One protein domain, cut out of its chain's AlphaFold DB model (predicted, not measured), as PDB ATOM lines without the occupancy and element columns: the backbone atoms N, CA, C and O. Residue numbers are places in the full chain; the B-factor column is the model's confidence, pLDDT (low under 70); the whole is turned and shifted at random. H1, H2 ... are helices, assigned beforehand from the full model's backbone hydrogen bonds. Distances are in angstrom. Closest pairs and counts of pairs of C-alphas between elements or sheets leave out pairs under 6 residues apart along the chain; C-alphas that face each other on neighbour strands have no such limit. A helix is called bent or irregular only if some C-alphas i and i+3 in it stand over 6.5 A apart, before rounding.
ATOM      1  N   LYS A  35      12.157  56.477 -42.184       72.62
ATOM      2  CA  LYS A  35      11.018  56.929 -41.366       72.62
ATOM      3  C   LYS A  35       9.848  57.405 -42.226       72.62
ATOM      4  O   LYS A  35       8.702  57.098 -41.911       72.62
ATOM      5  N   ASN A  36      10.121  58.104 -43.327       81.06
ATOM      6  CA  ASN A  36       9.090  58.512 -44.279       81.06
ATOM      7  C   ASN A  36       8.469  57.321 -45.018       81.06
ATOM      8  O   ASN A  36       7.255  57.305 -45.188       81.06
ATOM      9  N   ILE A  37       9.255  56.311 -45.406       79.38
ATOM     10  CA  ILE A  37       8.733  55.078 -46.019       79.38
ATOM     11  C   ILE A  37       7.804  54.349 -45.043       79.38
ATOM     12  O   ILE A  37       6.680  54.020 -45.417       79.38
ATOM     13  N   ILE A  38       8.225  54.162 -43.788       72.94
ATOM     14  CA  ILE A  38       7.407  53.537 -42.735       72.94
ATOM     15  C   ILE A  38       6.128  54.345 -42.493       72.94
ATOM     16  O   ILE A  38       5.045  53.777 -42.384       72.94
ATOM     17  N   ARG A  39       6.223  55.680 -42.459       84.88
ATOM     18  CA  ARG A  39       5.057  56.561 -42.314       84.88
ATOM     19  C   ARG A  39       4.064  56.381 -43.465       84.88
ATOM     20  O   ARG A  39       2.884  56.188 -43.207       84.88
ATOM     21  N   VAL A  40       4.539  56.375 -44.712       82.62
ATOM     22  CA  VAL A  40       3.699  56.176 -45.907       82.62
ATOM     23  C   VAL A  40       3.081  54.772 -45.938       82.62
ATOM     24  O   VAL A  40       1.918  54.622 -46.304       82.62
ATOM     25  N   GLN A  41       3.830  53.742 -45.539       73.56
ATOM     26  CA  GLN A  41       3.327  52.371 -45.382       73.56
ATOM     27  C   GLN A  41       2.207  52.311 -44.331       73.56
ATOM     28  O   GLN A  41       1.131  51.789 -44.610       73.56
ATOM     29  N   ASN A  42       2.407  52.930 -43.165       79.12
ATOM     30  CA  ASN A  42       1.391  53.006 -42.114       79.12
ATOM     31  C   ASN A  42       0.149  53.793 -42.556       79.12
ATOM     32  O   ASN A  42      -0.967  53.362 -42.286       79.12
ATOM     33  N   GLU A  43       0.315  54.899 -43.285       85.56
ATOM     34  CA  GLU A  43      -0.798  55.659 -43.872       85.56
ATOM     35  C   GLU A  43      -1.591  54.814 -44.884       85.56
ATOM     36  O   GLU A  43      -2.823  54.849 -44.882       85.56
ATOM     37  N   LYS A  44      -0.916  53.993 -45.705       81.62
ATOM     38  CA  LYS A  44      -1.582  53.025 -46.593       81.62
ATOM     39  C   LYS A  44      -2.333  51.955 -45.806       81.62
ATOM     40  O   LYS A  44      -3.472  51.655 -46.148       81.62
ATOM     41  N   ILE A  45      -1.730  51.389 -44.760       78.44
ATOM     42  CA  ILE A  45      -2.377  50.388 -43.899       78.44
ATOM     43  C   ILE A  45      -3.637  50.974 -43.254       78.44
ATOM     44  O   ILE A  45      -4.689  50.341 -43.289       78.44
ATOM     45  N   GLU A  46      -3.562  52.190 -42.711       84.00
ATOM     46  CA  GLU A  46      -4.720  52.876 -42.128       84.00
ATOM     47  C   GLU A  46      -5.792  53.189 -43.180       84.00
ATOM     48  O   GLU A  46      -6.980  52.985 -42.926       84.00
ATOM     49  N   TYR A  47      -5.399  53.577 -44.396       86.50
ATOM     50  CA  TYR A  47      -6.326  53.721 -45.519       86.50
ATOM     51  C   TYR A  47      -7.030  52.399 -45.864       86.50
ATOM     52  O   TYR A  47      -8.253  52.377 -46.003       86.50
ATOM     53  N   TYR A  48      -6.296  51.285 -45.953       79.31
ATOM     54  CA  TYR A  48      -6.883  49.969 -46.221       79.31
ATOM     55  C   TYR A  48      -7.810  49.516 -45.093       79.31
ATOM     56  O   TYR A  48      -8.913  49.047 -45.371       79.31
ATOM     57  N   LYS A  49      -7.427  49.711 -43.826       80.62
ATOM     58  CA  LYS A  49      -8.304  49.439 -42.676       80.62
ATOM     59  C   LYS A  49      -9.578  50.272 -42.736       80.62
ATOM     60  O   LYS A  49     -10.663  49.746 -42.502       80.62
ATOM     61  N   HIS A  50      -9.467  51.556 -43.074       86.38
ATOM     62  CA  HIS A  50     -10.622  52.432 -43.232       86.38
ATOM     63  C   HIS A  50     -11.525  51.978 -44.384       86.38
ATOM     64  O   HIS A  50     -12.738  51.897 -44.207       86.38
ATOM     65  N   PHE A  51     -10.953  51.611 -45.533       85.06
ATOM     66  CA  PHE A  51     -11.697  51.077 -46.673       85.06
ATOM     67  C   PHE A  51     -12.430  49.774 -46.325       85.06
ATOM     68  O   PHE A  51     -13.623  49.656 -46.589       85.06
ATOM     69  N   VAL A  52     -11.753  48.826 -45.668       79.38
ATOM     70  CA  VAL A  52     -12.365  47.575 -45.192       79.38
ATOM     71  C   VAL A  52     -13.474  47.860 -44.180       79.38
ATOM     72  O   VAL A  52     -14.543  47.272 -44.279       79.38
ATOM     73  N   ASN A  53     -13.276  48.800 -43.253       83.12
ATOM     74  CA  ASN A  53     -14.319  49.201 -42.309       83.12
ATOM     75  C   ASN A  53     -15.524  49.841 -43.005       83.12
ATOM     76  O   ASN A  53     -16.656  49.538 -42.641       83.12
ATOM     77  N   LEU A  54     -15.310  50.686 -44.015       82.44
ATOM     78  CA  LEU A  54     -16.393  51.264 -44.813       82.44
ATOM     79  C   LEU A  54     -17.146  50.196 -45.611       82.44
ATOM     80  O   LEU A  54     -18.372  50.245 -45.680       82.44
ATOM     81  N   GLU A  55     -16.445  49.228 -46.202       78.50
ATOM     82  CA  GLU A  55     -17.075  48.107 -46.906       78.50
ATOM     83  C   GLU A  55     -17.820  47.174 -45.941       78.50
ATOM     84  O   GLU A  55     -18.949  46.785 -46.231       78.50
ATOM     85  N   ASN A  56     -17.278  46.908 -44.751       75.31
ATOM     86  CA  ASN A  56     -17.976  46.173 -43.695       75.31
ATOM     87  C   ASN A  56     -19.227  46.927 -43.226       75.31
ATOM     88  O   ASN A  56     -20.298  46.334 -43.175       75.31
ATOM     89  N   GLN A  57     -19.151  48.242 -42.996       77.69
ATOM     90  CA  GLN A  57     -20.320  49.071 -42.669       77.69
ATOM     91  C   GLN A  57     -21.352  49.082 -43.805       77.69
ATOM     92  O   GLN A  57     -22.560  49.034 -43.561       77.69
ATOM     93  N   ARG A  58     -20.912  49.113 -45.069       74.75
ATOM     94  CA  ARG A  58     -21.793  48.965 -46.239       74.75
ATOM     95  C   ARG A  58     -22.434  47.582 -46.292       74.75
ATOM     96  O   ARG A  58     -23.595  47.480 -46.674       74.75
ATOM     97  N   PHE A  59     -21.716  46.531 -45.925       68.00
ATOM     98  CA  PHE A  59     -22.233  45.168 -45.904       68.00
ATOM     99  C   PHE A  59     -23.235  44.964 -44.756       68.00
ATOM    100  O   PHE A  59     -24.348  44.494 -44.993       68.00
ATOM    101  N   GLU A  60     -22.894  45.411 -43.547       68.19
ATOM    102  CA  GLU A  60     -23.744  45.389 -42.349       68.19
ATOM    103  C   GLU A  60     -25.015  46.231 -42.520       68.19
ATOM    104  O   GLU A  60     -26.094  45.821 -42.095       68.19
ATOM    105  N   SER A  61     -24.927  47.380 -43.201       72.31
ATOM    106  CA  SER A  61     -26.104  48.198 -43.529       72.31
ATOM    107  C   SER A  61     -26.977  47.606 -44.642       72.31
ATOM    108  O   SER A  61     -28.157  47.946 -44.731       72.31
ATOM    109  N   ARG A  62     -26.440  46.708 -45.483       71.56
ATOM    110  CA  ARG A  62     -27.173  46.069 -46.594       71.56
ATOM    111  C   ARG A  62     -27.823  44.743 -46.221       71.56
ATOM    112  O   ARG A  62     -28.872  44.418 -46.778       71.56
ATOM    113  N   PHE A  63     -27.235  43.979 -45.305       79.12
ATOM    114  CA  PHE A  63     -27.739  42.661 -44.933       79.12
ATOM    115  C   PHE A  63     -27.924  42.552 -43.427       79.12
ATOM    116  O   PHE A  63     -26.972  42.572 -42.655       79.12
ATOM    117  N   SER A  64     -29.171  42.352 -43.000       84.25
ATOM    118  CA  SER A  64     -29.436  42.013 -41.606       84.25
ATOM    119  C   SER A  64     -28.893  40.619 -41.279       84.25
ATOM    120  O   SER A  64     -28.918  39.710 -42.114       84.25
ATOM    121  N   LEU A  65     -28.485  40.409 -40.025       85.12
ATOM    122  CA  LEU A  65     -28.047  39.096 -39.535       85.12
ATOM    123  C   LEU A  65     -29.096  38.000 -39.799       85.12
ATOM    124  O   LEU A  65     -28.755  36.864 -40.122       85.12
ATOM    125  N   SER A  66     -30.383  38.345 -39.711       87.06
ATOM    126  CA  SER A  66     -31.492  37.442 -40.035       87.06
ATOM    127  C   SER A  66     -31.516  37.047 -41.514       87.06
ATOM    128  O   SER A  66     -31.782  35.889 -41.826       87.06
ATOM    129  N   ALA A  67     -31.221  37.980 -42.427       87.75
ATOM    130  CA  ALA A  67     -31.119  37.679 -43.853       87.75
ATOM    131  C   ALA A  67     -29.942  36.735 -44.137       87.75
ATOM    132  O   ALA A  67     -30.132  35.743 -44.839       87.75
ATOM    133  N   LEU A  68     -28.780  36.985 -43.521       88.88
ATOM    134  CA  LEU A  68     -27.602  36.120 -43.637       88.88
ATOM    135  C   LEU A  68     -27.863  34.716 -43.083       88.88
ATOM    136  O   LEU A  68     -27.566  33.736 -43.754       88.88
ATOM    137  N   ARG A  69     -28.485  34.593 -41.903       88.44
ATOM    138  CA  ARG A  69     -28.869  33.290 -41.326       88.44
ATOM    139  C   ARG A  69     -29.855  32.537 -42.211       88.44
ATOM    140  O   ARG A  69     -29.714  31.332 -42.386       88.44
ATOM    141  N   ARG A  70     -30.828  33.241 -42.795       87.38
ATOM    142  CA  ARG A  70     -31.785  32.645 -43.734       87.38
ATOM    143  C   ARG A  70     -31.080  32.117 -44.982       87.38
ATOM    144  O   ARG A  70     -31.380  31.009 -45.404       87.38
ATOM    145  N   TRP A  71     -30.135  32.870 -45.539       89.06
ATOM    146  CA  TRP A  71     -29.320  32.410 -46.667       89.06
ATOM    147  C   TRP A  71     -28.417  31.238 -46.275       89.06
ATOM    148  O   TRP A  71     -28.381  30.244 -46.978       89.06
ATOM    149  N   ALA A  72     -27.751  31.290 -45.121       88.31
ATOM    150  CA  ALA A  72     -26.935  30.175 -44.644       88.31
ATOM    151  C   ALA A  72     -27.769  28.895 -44.433       88.31
ATOM    152  O   ALA A  72     -27.308  27.803 -44.741       88.31
ATOM    153  N   SER A  73     -29.021  29.020 -43.976       86.06
ATOM    154  CA  SER A  73     -29.910  27.872 -43.743       86.06
ATOM    155  C   SER A  73     -30.356  27.128 -45.012       86.06
ATOM    156  O   SER A  73     -30.949  26.050 -44.904       86.06
ATOM    157  N   THR A  74     -30.091  27.681 -46.205       86.88
ATOM    158  CA  THR A  74     -30.350  26.985 -47.475       86.88
ATOM    159  C   THR A  74     -29.283  25.950 -47.803       86.88
ATOM    160  O   THR A  74     -29.518  25.108 -48.662       86.88
ATOM    161  N   PHE A  75     -28.113  26.011 -47.162       85.00
ATOM    162  CA  PHE A  75     -27.083  24.993 -47.314       85.00
ATOM    163  C   PHE A  75     -27.392  23.831 -46.374       85.00
ATOM    164  O   PHE A  75     -27.389  23.990 -45.153       85.00
TER     165      PHE A  75
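This is residues 35 to 75 of the 531 residues of an uncharacterized protein of Acyrthosiphon pisum (UniProt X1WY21). What shape do these atoms make? One long, straight helix, H1, makes the length of a thin, extended model, and at its far end the tight link of residues 63 and 64 turns the line sharply into the short helix H2, as in an L with one long and one short arm. No part folds back on another, and there is no packed core. What are the counts and the size? The printed part has 41 residues with two named helices, H1 then H2, and no named strand; its class is all helix. The whole is extended, with a radius of gyration of the C-alphas of 16.5 A and spans of 51 by 19 by 8 A.

How does the longest helix, H1, residues 35 to 62, stand to H2, residues 65 to 72? They are apart, with no C-alpha of the one within 8 A of the other. What joins them? Phe 63 and Ser 64 form a tight link. Are the helix backbones well formed? In H1 and H2 every O i to N i+4 pair is within hydrogen-bond range, and neither helix is bent.

Where does H1 run? It has 28 residues and goes from C-alpha 35 at (11.018, 56.929, -41.366) to C-alpha 62 at (-27.173, 46.069, -46.594), 40.0 A. Where is H2? Its 8 residues, Leu 65 to Ala 72, cover 10.3 A and end with C-alpha 72 at (-26.935, 30.175, -44.644).

How large is it? The two C-alphas farthest apart, those of Lys 35 and Thr 74, are 51.4 A apart, and the outline is a rod. Does anything stand free? Residues 35 to 75 do. Is there a cut or low confidence? The printed part has no cut; its mean pLDDT is 81.2, and residues 59 to 60, in H1, are under 70.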